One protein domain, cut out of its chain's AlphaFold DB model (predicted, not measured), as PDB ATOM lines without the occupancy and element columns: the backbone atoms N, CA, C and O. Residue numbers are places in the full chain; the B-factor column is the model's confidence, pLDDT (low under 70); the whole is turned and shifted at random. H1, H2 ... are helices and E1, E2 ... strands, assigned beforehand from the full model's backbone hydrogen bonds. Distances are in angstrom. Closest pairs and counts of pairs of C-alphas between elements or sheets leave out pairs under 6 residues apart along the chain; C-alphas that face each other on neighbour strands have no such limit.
ATOM      1  N   TYR A  82     181.608 119.720 152.749       66.50
ATOM      2  CA  TYR A  82     182.393 120.792 153.351       66.50
ATOM      3  C   TYR A  82     182.114 122.175 152.754       66.50
ATOM      4  O   TYR A  82     182.338 123.182 153.420       66.50
ATOM      5  N   LEU A  83     181.548 122.233 151.543       76.31
ATOM      6  CA  LEU A  83     181.037 123.475 150.955       76.31
ATOM      7  C   LEU A  83     179.636 123.850 151.490       76.31
ATOM      8  O   LEU A  83     179.160 124.964 151.266       76.31
ATOM      9  N   LYS A  84     178.991 122.961 152.266       67.94
ATOM     10  CA  LYS A  84     177.676 123.185 152.893       67.94
ATOM     11  C   LYS A  84     177.763 124.242 154.001       67.94
ATOM     12  O   LYS A  84     177.951 123.935 155.177       67.94
ATOM     13  N   GLY A  85     177.593 125.498 153.606       80.94
ATOM     14  CA  GLY A  85     177.662 126.669 154.483       80.94
ATOM     15  C   GLY A  85     177.699 127.993 153.721       80.94
ATOM     16  O   GLY A  85     177.298 129.015 154.270       80.94
ATOM     17  N   TYR A  86     178.117 127.964 152.454       90.06
ATOM     18  CA  TYR A  86     177.997 129.086 151.530       90.06
ATOM     19  C   TYR A  86     176.612 129.082 150.869       90.06
ATOM     20  O   TYR A  86     176.100 128.025 150.503       90.06
ATOM     21  N   SER A  87     175.995 130.255 150.719       91.69
ATOM     22  CA  SER A  87     174.670 130.419 150.099       91.69
ATOM     23  C   SER A  87     174.668 130.174 148.588       91.69
ATOM     24  O   SER A  87     173.638 129.804 148.033       91.69
ATOM     25  N   PHE A  88     175.830 130.319 147.951       92.44
ATOM     26  CA  PHE A  88     176.087 130.029 146.541       92.44
ATOM     27  C   PHE A  88     176.514 128.574 146.274       92.44
ATOM     28  O   PHE A  88     177.072 128.287 145.224       92.44
ATOM     29  N   VAL A  89     176.319 127.646 147.216       92.12
ATOM     30  CA  VAL A  89     176.626 126.221 147.001       92.12
ATOM     31  C   VAL A  89     175.327 125.433 146.877       92.12
ATOM     32  O   VAL A  89     174.436 125.541 147.725       92.12
ATOM     33  N   THR A  90     175.212 124.639 145.812       88.00
ATOM     34  CA  THR A  90     174.018 123.841 145.509       88.00
ATOM     35  C   THR A  90     173.786 122.768 146.577       88.00
ATOM     36  O   THR A  90     174.668 122.403 147.358       88.00
ATOM     37  N   THR A  91     172.587 122.175 146.602       83.50
ATOM     38  CA  THR A  91     172.307 121.050 147.514       83.50
ATOM     39  C   THR A  91     173.163 119.805 147.244       83.50
ATOM     40  O   THR A  91     173.253 118.939 148.112       83.50
ATOM     41  N   GLN A  92     173.786 119.730 146.069       83.62
ATOM     42  CA  GLN A  92     174.659 118.666 145.583       83.62
ATOM     43  C   GLN A  92     176.125 118.904 146.002       83.62
ATOM     44  O   GLN A  92     176.875 117.942 146.179       83.62
ATOM     45  N   GLY A  93     176.495 120.161 146.277       84.19
ATOM     46  CA  GLY A  93     177.844 120.576 146.668       84.19
ATOM     47  C   GLY A  93     178.624 121.314 145.576       84.19
ATOM     48  O   GLY A  93     179.813 121.555 145.772       84.19
ATOM     49  N   ASP A  94     177.972 121.675 144.471       88.75
ATOM     50  CA  ASP A  94     178.550 122.434 143.355       88.75
ATOM     51  C   ASP A  94     178.500 123.944 143.644       88.75
ATOM     52  O   ASP A  94     177.713 124.402 144.478       88.75
ATOM     53  N   ILE A  95     179.335 124.729 142.971       92.25
ATOM     54  CA  ILE A  95     179.438 126.179 143.144       92.25
ATOM     55  C   ILE A  95     178.551 126.872 142.103       92.25
ATOM     56  O   ILE A  95     178.776 126.783 140.900       92.25
ATOM     57  N   ASP A  96     177.568 127.644 142.561       91.38
ATOM     58  CA  ASP A  96     176.781 128.530 141.705       91.38
ATOM     59  C   ASP A  96     177.602 129.774 141.326       91.38
ATOM     60  O   ASP A  96     177.532 130.836 141.950       91.38
ATOM     61  N   PHE A  97     178.374 129.632 140.250       89.75
ATOM     62  CA  PHE A  97     179.110 130.705 139.582       89.75
ATOM     63  C   PHE A  97     178.215 131.713 138.827       89.75
ATOM     64  O   PHE A  97     178.740 132.505 138.040       89.75
ATOM     65  N   SER A  98     176.893 131.705 139.019       86.38
ATOM     66  CA  SER A  98     176.013 132.824 138.649       86.38
ATOM     67  C   SER A  98     175.591 133.670 139.854       86.38
ATOM     68  O   SER A  98     175.099 134.784 139.680       86.38
ATOM     69  N   SER A  99     175.823 133.177 141.074       87.75
ATOM     70  CA  SER A  99     175.330 133.792 142.301       87.75
ATOM     71  C   SER A  99     176.017 135.132 142.633       87.75
ATOM     72  O   SER A  99     177.250 135.191 142.721       87.75
ATOM     73  N   PRO A 100     175.251 136.191 142.962       82.00
ATOM     74  CA  PRO A 100     175.794 137.421 143.545       82.00
ATOM     75  C   PRO A 100     176.574 137.176 144.842       82.00
ATOM     76  O   PRO A 100     177.561 137.860 145.104       82.00
ATOM     77  N   ASP A 101     176.188 136.175 145.638       87.62
ATOM     78  CA  ASP A 101     176.899 135.845 146.877       87.62
ATOM     79  C   ASP A 101     178.281 135.235 146.583       87.62
ATOM     80  O   ASP A 101     179.227 135.453 147.343       87.62
ATOM     81  N   PHE A 102     178.430 134.514 145.463       90.94
ATOM     82  CA  PHE A 102     179.737 134.055 144.992       90.94
ATOM     83  C   PHE A 102     180.591 135.227 144.490       90.94
ATOM     84  O   PHE A 102     181.794 135.245 144.750       90.94
ATOM     85  N   PHE A 103     180.001 136.236 143.838       84.31
ATOM     86  CA  PHE A 103     180.718 137.467 143.481       84.31
ATOM     87  C   PHE A 103     181.221 138.212 144.720       84.31
ATOM     88  O   PHE A 103     182.411 138.510 144.831       84.31
ATOM     89  N   GLU A 104     180.336 138.486 145.681       82.06
ATOM     90  CA  GLU A 104     180.705 139.176 146.918       82.06
ATOM     91  C   GLU A 104     181.740 138.383 147.724       82.06
ATOM     92  O   GLU A 104     182.633 138.990 148.308       82.06
ATOM     93  N   TYR A 105     181.687 137.044 147.715       89.12
ATOM     94  CA  TYR A 105     182.737 136.197 148.281       89.12
ATOM     95  C   TYR A 105     184.041 136.301 147.475       89.12
ATOM     96  O   TYR A 105     185.013 136.892 147.946       89.12
ATOM     97  N   TYR A 106     184.064 135.771 146.251       90.38
ATOM     98  CA  TYR A 106     185.295 135.478 145.516       90.38
ATOM     99  C   TYR A 106     185.851 136.644 144.689       90.38
ATOM    100  O   TYR A 106     187.059 136.703 144.467       90.38
ATOM    101  N   PHE A 107     185.019 137.571 144.211       85.56
ATOM    102  CA  PHE A 107     185.488 138.695 143.389       85.56
ATOM    103  C   PHE A 107     185.861 139.928 144.229       85.56
ATOM    104  O   PHE A 107     186.607 140.792 143.761       85.56
ATOM    105  N   LYS A 108     185.383 140.013 145.477       79.31
ATOM    106  CA  LYS A 108     185.619 141.169 146.357       79.31
ATOM    107  C   LYS A 108     186.528 140.925 147.564       79.31
ATOM    108  O   LYS A 108     186.986 141.904 148.143       79.31
ATOM    109  N   ASN A 109     186.859 139.677 147.905       84.06
ATOM    110  CA  ASN A 109     187.800 139.359 148.991       84.06
ATOM    111  C   ASN A 109     189.050 138.634 148.480       84.06
ATOM    112  O   ASN A 109     188.995 137.913 147.486       84.06
ATOM    113  N   ASP A 110     190.178 138.811 149.172       86.94
ATOM    114  CA  ASP A 110     191.446 138.171 148.811       86.94
ATOM    115  C   ASP A 110     191.442 136.683 149.188       86.94
ATOM    116  O   ASP A 110     191.452 136.305 150.361       86.94
ATOM    117  N   HIS A 111     191.473 135.853 148.154       92.31
ATOM    118  CA  HIS A 111     191.507 134.400 148.201       92.31
ATOM    119  C   HIS A 111     192.787 133.810 147.600       92.31
ATOM    120  O   HIS A 111     192.914 132.588 147.489       92.31
ATOM    121  N   ARG A 112     193.784 134.642 147.256       90.44
ATOM    122  CA  ARG A 112     195.056 134.193 146.658       90.44
ATOM    123  C   ARG A 112     195.787 133.170 147.515       90.44
ATOM    124  O   ARG A 112     196.538 132.356 146.983       90.44
ATOM    125  N   ASN A 113     195.625 133.239 148.836       92.06
ATOM    126  CA  ASN A 113     196.323 132.386 149.799       92.06
ATOM    127  C   ASN A 113     195.401 131.392 150.523       92.06
ATOM    128  O   ASN A 113     195.912 130.424 151.092       92.06
ATOM    129  N   GLU A 114     194.082 131.609 150.484       94.38
ATOM    130  CA  GLU A 114     193.081 130.753 151.120       94.38
ATOM    131  C   GLU A 114     191.699 130.861 150.458       94.38
ATOM    132  O   GLU A 114     191.145 131.951 150.346       94.38
ATOM    133  N   VAL A 115     191.090 129.725 150.113       94.50
ATOM    134  CA  VAL A 115     189.680 129.648 149.697       94.50
ATOM    135  C   VAL A 115     189.061 128.353 150.218       94.50
ATOM    136  O   VAL A 115     189.733 127.324 150.281       94.50
ATOM    137  N   PHE A 116     187.803 128.410 150.663       92.56
ATOM    138  CA  PHE A 116     187.083 127.271 151.257       92.56
ATOM    139  C   PHE A 116     187.845 126.542 152.390       92.56
ATOM    140  O   PHE A 116     187.676 125.346 152.608       92.56
ATOM    141  N   GLY A 117     188.703 127.264 153.124       91.75
ATOM    142  CA  GLY A 117     189.550 126.722 154.194       91.75
ATOM    143  C   GLY A 117     190.832 126.019 153.724       91.75
ATOM    144  O   GLY A 117     191.685 125.708 154.558       91.75
ATOM    145  N   ILE A 118     191.017 125.816 152.414       96.50
ATOM    146  CA  ILE A 118     192.278 125.343 151.834       96.50
ATOM    147  C   ILE A 118     193.259 126.505 151.765       96.50
ATOM    148  O   ILE A 118     192.935 127.549 151.207       96.50
ATOM    149  N   LYS A 119     194.468 126.316 152.300       97.00
ATOM    150  CA  LYS A 119     195.523 127.338 152.364       97.00
ATOM    151  C   LYS A 119     196.745 126.912 151.552       97.00
ATOM    152  O   LYS A 119     197.106 125.732 151.550       97.00
ATOM    153  N   LYS A 120     197.451 127.874 150.946       96.12
ATOM    154  CA  LYS A 120     198.799 127.623 150.401       96.12
ATOM    155  C   LYS A 120     199.706 127.004 151.474       96.12
ATOM    156  O   LYS A 120     199.683 127.401 152.637       96.12
ATOM    157  N   GLY A 121     200.515 126.029 151.074       97.62
ATOM    158  CA  GLY A 121     201.424 125.295 151.953       97.62
ATOM    159  C   GLY A 121     200.832 124.070 152.662       97.62
ATOM    160  O   GLY A 121     201.624 123.281 153.178       97.62
ATOM    161  N   MET A 122     199.503 123.869 152.655       98.50
ATOM    162  CA  MET A 122     198.882 122.618 153.127       98.50
ATOM    163  C   MET A 122     199.367 121.419 152.312       98.50
ATOM    164  O   MET A 122     199.575 121.531 151.106       98.50
ATOM    165  N   THR A 123     199.522 120.268 152.952       98.25
ATOM    166  CA  THR A 123     199.801 118.990 152.285       98.25
ATOM    167  C   THR A 123     198.552 118.414 151.625       98.25
ATOM    168  O   THR A 123     197.427 118.728 152.020       98.25
ATOM    169  N   ARG A 124     198.723 117.493 150.670       96.81
ATOM    170  CA  ARG A 124     197.593 116.779 150.053       96.81
ATOM    171  C   ARG A 124     196.686 116.091 151.073       96.81
ATOM    172  O   ARG A 124     195.469 116.151 150.938       96.81
ATOM    173  N   SER A 125     197.254 115.487 152.119       96.75
ATOM    174  CA  SER A 125     196.453 114.844 153.169       96.75
ATOM    175  C   SER A 125     195.629 115.845 153.984       96.75
ATOM    176  O   SER A 125     194.555 115.484 154.452       96.75
ATOM    177  N   GLU A 126     196.104 117.080 154.172       97.31
ATOM    178  CA  GLU A 126     195.330 118.134 154.840       97.31
ATOM    179  C   GLU A 126     194.182 118.625 153.951       97.31
ATOM    180  O   GLU A 126     193.076 118.798 154.453       97.31
ATOM    181  N   VAL A 127     194.407 118.748 152.638       96.75
ATOM    182  CA  VAL A 127     193.339 119.040 151.665       96.75
ATOM    183  C   VAL A 127     192.303 117.913 151.626       96.75
ATOM    184  O   VAL A 127     191.110 118.188 151.694       96.75
ATOM    185  N   GLU A 128     192.726 116.645 151.601       95.31
ATOM    186  CA  GLU A 128     191.807 115.496 151.597       95.31
ATOM    187  C   GLU A 128     190.980 115.373 152.887       95.31
ATOM    188  O   GLU A 128     189.838 114.914 152.850       95.31
ATOM    189  N   ASN A 129     191.500 115.851 154.023       94.50
ATOM    190  CA  ASN A 129     190.727 115.964 155.265       94.50
ATOM    191  C   ASN A 129     189.660 117.079 155.219       94.50
ATOM    192  O   ASN A 129     188.762 117.071 156.059       94.50
ATOM    193  N   ILE A 130     189.766 118.036 154.286       92.69
ATOM    194  CA  ILE A 130     188.866 119.197 154.152       92.69
ATOM    195  C   ILE A 130     187.910 119.064 152.961       92.69
ATOM    196  O   ILE A 130     186.812 119.587 153.045       92.69
ATOM    197  N   LEU A 131     188.283 118.393 151.866       91.19
ATOM    198  CA  LEU A 131     187.442 118.247 150.662       91.19
ATOM    199  C   LEU A 131     187.092 116.787 150.325       91.19
ATOM    200  O   LEU A 131     186.388 116.525 149.355       91.19
ATOM    201  N   GLY A 132     187.578 115.818 151.106       90.75
ATOM    202  CA  GLY A 132     187.536 114.407 150.726       90.75
ATOM    203  C   GLY A 132     188.590 114.051 149.670       90.75
ATOM    204  O   GLY A 132     189.468 114.845 149.338       90.75
ATOM    205  N   HIS A 133     188.540 112.821 149.160       91.31
ATOM    206  CA  HIS A 133     189.518 112.338 148.182       91.31
ATOM    207  C   HIS A 133     189.365 113.023 146.818       91.31
ATOM    208  O   HIS A 133     188.253 113.282 146.368       91.31
ATOM    209  N   SER A 134     190.488 113.249 146.132       90.44
ATOM    210  CA  SER A 134     190.492 113.832 144.787       90.44
ATOM    211  C   SER A 134     189.785 112.934 143.770       90.44
ATOM    212  O   SER A 134     190.092 111.742 143.690       90.44
ATOM    213  N   ASN A 135     188.928 113.513 142.933       82.12
ATOM    214  CA  ASN A 135     188.165 112.789 141.914       82.12
ATOM    215  C   ASN A 135     189.018 112.469 140.674       82.12
ATOM    216  O   ASN A 135     188.902 111.393 140.095       82.12
ATOM    217  N   THR A 136     189.863 113.410 140.232       92.25
ATOM    218  CA  THR A 136     190.618 113.286 138.971       92.25
ATOM    219  C   THR A 136     191.828 114.232 138.906       92.25
ATOM    220  O   THR A 136     192.072 115.022 139.818       92.25
ATOM    221  N   ILE A 137     192.592 114.166 137.812       93.25
ATOM    222  CA  ILE A 137     193.615 115.152 137.440       93.25
ATOM    223  C   ILE A 137     193.223 115.753 136.085       93.25
ATOM    224  O   ILE A 137     193.157 115.028 135.091       93.25
ATOM    225  N   LYS A 138     192.998 117.071 136.032       91.56
ATOM    226  CA  LYS A 138     192.784 117.827 134.784       91.56
ATOM    227  C   LYS A 138     194.102 118.485 134.347       91.56
ATOM    228  O   LYS A 138     194.895 118.925 135.179       91.56
ATOM    229  N   GLU A 139     194.345 118.559 133.038       90.00
ATOM    230  CA  GLU A 139     195.465 119.320 132.465       90.00
ATOM    231  C   GLU A 139     194.968 120.716 132.059       90.00
ATOM    232  O   GLU A 139     194.196 120.864 131.110       90.00
ATOM    233  N   LEU A 140     195.371 121.737 132.818       85.50
ATOM    234  CA  LEU A 140     194.920 123.125 132.688       85.50
ATOM    235  C   LEU A 140     196.021 124.036 132.118       85.50
ATOM    236  O   LEU A 140     197.185 123.647 131.976       85.50
ATOM    237  N   GLY A 141     195.645 125.280 131.807       73.00
ATOM    238  CA  GLY A 141     196.547 126.297 131.270       73.00
ATOM    239  C   GLY A 141     196.836 126.124 129.779       73.00
ATOM    240  O   GLY A 141     196.240 125.290 129.086       73.00
ATOM    241  N   LEU A 142     197.764 126.939 129.264       67.50
ATOM    242  CA  LEU A 142     198.175 126.886 127.862       67.50
ATOM    243  C   LEU A 142     198.661 125.477 127.497       67.50
ATOM    244  O   LEU A 142     199.680 125.004 127.987       67.50
ATOM    245  N   GLN A 143     197.935 124.827 126.585       66.56
ATOM    246  CA  GLN A 143     198.275 123.506 126.042       66.56
ATOM    247  C   GLN A 143     198.401 122.394 127.108       66.56
ATOM    248  O   GLN A 143     199.123 121.426 126.888       66.56
ATOM    249  N   GLY A 144     197.701 122.514 128.245       72.25
ATOM    250  CA  GLY A 144     197.726 121.500 129.310       72.25
ATOM    251  C   GLY A 144     199.025 121.483 130.125       72.25
ATOM    252  O   GLY A 144     199.380 120.465 130.714       72.25
ATOM    253  N   SER A 145     199.759 122.601 130.163       79.00
ATOM    254  CA  SER A 145     201.050 122.717 130.851       79.00
ATOM    255  C   SER A 145     201.002 122.481 132.369       79.00
ATOM    256  O   SER A 145     202.058 122.373 132.993       79.00
ATOM    257  N   MET A 146     199.816 122.432 132.985       85.12
ATOM    258  CA  MET A 146     199.631 122.372 134.438       85.12
ATOM    259  C   MET A 146     198.764 121.173 134.827       85.12
ATOM    260  O   MET A 146     197.618 121.072 134.402       85.12
ATOM    261  N   LYS A 147     199.298 120.260 135.649       91.94
ATOM    262  CA  LYS A 147     198.546 119.102 136.160       91.94
ATOM    263  C   LYS A 147     197.864 119.461 137.473       91.94
ATOM    264  O   LYS A 147     198.521 119.537 138.510       91.94
ATOM    265  N   THR A 148     196.553 119.645 137.411       95.12
ATOM    266  CA  THR A 148     195.721 120.100 138.523       95.12
ATOM    267  C   THR A 148     194.941 118.929 139.101       95.12
ATOM    268  O   THR A 148     194.244 118.220 138.378       95.12
ATOM    269  N   THR A 149     195.077 118.698 140.405       96.62
ATOM    270  CA  THR A 149     194.323 117.663 141.128       96.62
ATOM    271  C   THR A 149     192.963 118.233 141.514       96.62
ATOM    272  O   THR A 149     192.909 119.304 142.115       96.62
ATOM    273  N   MET A 150     191.885 117.540 141.158       95.38
ATOM    274  CA  MET A 150     190.513 118.033 141.290       95.38
ATOM    275  C   MET A 150     189.800 117.450 142.509       95.38
ATOM    276  O   MET A 150     189.896 116.248 142.764       95.38
ATOM    277  N   TYR A 151     189.047 118.304 143.195       93.81
ATOM    278  CA  TYR A 151     188.190 118.009 144.340       93.81
ATOM    279  C   TYR A 151     186.815 118.636 144.061       93.81
ATOM    280  O   TYR A 151     186.543 119.769 144.462       93.81
ATOM    281  N   GLY A 152     186.003 117.950 143.251       91.69
ATOM    282  CA  GLY A 152     184.930 118.592 142.480       91.69
ATOM    283  C   GLY A 152     185.479 119.756 141.644       91.69
ATOM    284  O   GLY A 152     186.549 119.647 141.035       91.69
ATOM    285  N   GLU A 153     184.803 120.900 141.711       93.94
ATOM    286  CA  GLU A 153     185.161 122.134 140.997       93.94
ATOM    287  C   GLU A 153     186.366 122.892 141.595       93.94
ATOM    288  O   GLU A 153     186.749 123.957 141.106       93.94
ATOM    289  N   ILE A 154     187.012 122.367 142.644       95.25
ATOM    290  CA  ILE A 154     188.224 122.957 143.229       95.25
ATOM    291  C   ILE A 154     189.460 122.257 142.655       95.25
ATOM    292  O   ILE A 154     189.713 121.076 142.900       95.25
ATOM    293  N   GLY A 155     190.261 123.005 141.900       95.88
ATOM    294  CA  GLY A 155     191.528 122.566 141.332       95.88
ATOM    295  C   GLY A 155     192.725 122.989 142.181       95.88
ATOM    296  O   GLY A 155     192.929 124.172 142.447       95.88
ATOM    297  N   ILE A 156     193.563 122.028 142.566       96.75
ATOM    298  CA  ILE A 156     194.771 122.252 143.366       96.75
ATOM    299  C   ILE A 156     196.024 121.896 142.567       96.75
ATOM    300  O   ILE A 156     196.171 120.771 142.076       96.75
ATOM    301  N   ASN A 157     196.968 122.836 142.498       95.12
ATOM    302  CA  ASN A 157     198.315 122.568 142.004       95.12
ATOM    303  C   ASN A 157     199.261 122.356 143.184       95.12
ATOM    304  O   ASN A 157     199.432 123.239 144.027       95.12
ATOM    305  N   TYR A 158     199.895 121.184 143.221       95.56
ATOM    306  CA  TYR A 158     200.853 120.813 144.257       95.56
ATOM    307  C   TYR A 158     202.297 121.008 143.780       95.56
ATOM    308  O   TYR A 158     202.677 120.511 142.719       95.56
ATOM    309  N   PHE A 159     203.125 121.643 144.608       95.00
ATOM    310  CA  PHE A 159     204.582 121.650 144.491       95.00
ATOM    311  C   PHE A 159     205.174 120.995 145.744       95.00
ATOM    312  O   PHE A 159     204.822 121.377 146.856       95.00
ATOM    313  N   GLU A 160     206.029 119.980 145.578       95.31
ATOM    314  CA  GLU A 160     206.601 119.199 146.697       95.31
ATOM    315  C   GLU A 160     205.534 118.691 147.702       95.31
ATOM    316  O   GLU A 160     205.702 118.765 148.917       95.31
ATOM    317  N   ASP A 161     204.413 118.188 147.163       95.75
ATOM    318  CA  ASP A 161     203.191 117.745 147.874       95.75
ATOM    319  C   ASP A 161     202.461 118.825 148.700       95.75
ATOM    320  O   ASP A 161     201.565 118.517 149.485       95.75
ATOM    321  N   LYS A 162     202.778 120.108 148.484       97.81
ATOM    322  CA  LYS A 162     202.109 121.248 149.126       97.81
ATOM    323  C   LYS A 162     201.311 122.092 148.144       97.81
ATOM    324  O   LYS A 162     201.751 122.297 147.016       97.81
ATOM    325  N   VAL A 163     200.165 122.614 148.580       97.69
ATOM    326  CA  VAL A 163     199.329 123.556 147.818       97.69
ATOM    327  C   VAL A 163     200.175 124.766 147.418       97.69
ATOM    328  O   VAL A 163     200.579 125.555 148.274       97.69
ATOM    329  N   ALA A 164     200.440 124.909 146.122       94.94
ATOM    330  CA  ALA A 164     201.104 126.073 145.542       94.94
ATOM    331  C   ALA A 164     200.073 127.087 145.024       94.94
ATOM    332  O   ALA A 164     200.215 128.289 145.239       94.94
ATOM    333  N   GLU A 165     199.009 126.590 144.391       93.94
ATOM    334  CA  GLU A 165     197.911 127.391 143.856       93.94
ATOM    335  C   GLU A 165     196.573 126.689 144.087       93.94
ATOM    336  O   GLU A 165     196.499 125.455 144.081       93.94
ATOM    337  N   ILE A 166     195.521 127.495 144.221       95.69
ATOM    338  CA  ILE A 166     194.130 127.052 144.293       95.69
ATOM    339  C   ILE A 166     193.377 127.743 143.158       95.69
ATOM    340  O   ILE A 166     193.561 128.938 142.919       95.69
ATOM    341  N   ARG A 167     192.580 126.974 142.425       94.75
ATOM    342  CA  ARG A 167     191.881 127.378 141.204       94.75
ATOM    343  C   ARG A 167     190.448 126.872 141.297       94.75
ATOM    344  O   ARG A 167     190.217 125.782 141.810       94.75
ATOM    345  N   LEU A 168     189.496 127.641 140.795       95.12
ATOM    346  CA  LEU A 168     188.127 127.181 140.595       95.12
ATOM    347  C   LEU A 168     188.004 126.714 139.147       95.12
ATOM    348  O   LEU A 168     188.524 127.358 138.240       95.12
ATOM    349  N   VAL A 169     187.386 125.565 138.932       93.38
ATOM    350  CA  VAL A 169     187.296 124.886 137.641       93.38
ATOM    351  C   VAL A 169     185.845 124.443 137.501       93.38
ATOM    352  O   VAL A 169     185.533 123.334 137.934       93.38
TER     353      VAL A 169
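AT A GLANCE: This is residues 82 to 169 of the 347 residues of an uncharacterized protein of Macrococcus canis (UniProt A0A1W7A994). A strongly twisted sheet of four antiparallel strands has one short helix, H2, packed on it but beside the strands rather than squarely over them. At one side of this sheet and helix lies a second, mostly looped part, made of residues 82 to 99 and the short helix H1, and the long link of residues 108 to 123 joins H1 to H2. The printed part has 88 residues with two named helices and four named strands, in the order H1, H2, E1, E2, E3, E4, and the sheet's order is E1, E2, E3, E4. The class is mixed, helices and strands, though under half of the residues are in named elements. The whole is compact, with a radius of gyration of the C-alphas of 12.9 A, and rounded, with spans of 34 by 30 by 24 A.

IN THESE COORDINATES: Residues 82 to 99 hold no named element. H1 is residues 100 to 107, from C-alpha 100 at (175.794, 137.421, 143.545), 9.8 A long. H2 is residues 124 to 131, 10.3 A long. E1 is residues 136 to 140, 12.4 A; E2 is residues 146 to 151, 15.7 A; E3 is residues 154 to 159, 16.5 A. E4, residues 162 to 168, is 17.4 A long and ends at C-alpha 168 at (188.127, 127.181, 140.595).

HOW THE PARTS SIT: E1, E2, E3 and E4 form a meander, each strand the antiparallel neighbour of the one before, and each successive pair is a hairpin. E1 and E2 stand at 142 degrees, with N 140 and O 146 2.8 A apart. E2 and E3 stand at 130 degrees, with N 156 and O 149 2.8 A apart. E3 and E4 stand at 153 degrees, with N 155 and O 167 2.8 A apart. E1 and E4 are the edge strands. H2 is on the sheet at a height over the sheet of 8.1 A, over none of its strands, but only just: 2 of its C-alphas fall on E4. The closest C-alphas of H2 and E4 are those of Arg 124 and Lys 162, 6.4 A apart. H1 is not on the sheet, and H1 and H2 are apart. In H1 and H2 every O i to N i+4 pair is within hydrogen-bond range.

THE WHOLE: The two C-alphas farthest apart are those of Pro 100 and Glu 160, at 35.9 A. The printed part has no cut. The link from H1 to H2 is long, with 16 residues; within it residues 114 to 115 pair antiparallel with residues 118 to 119. The other links between named elements are tight. The mean pLDDT of the printed part is 89.8; residues 82, 84 and 142 to 143 are under 70.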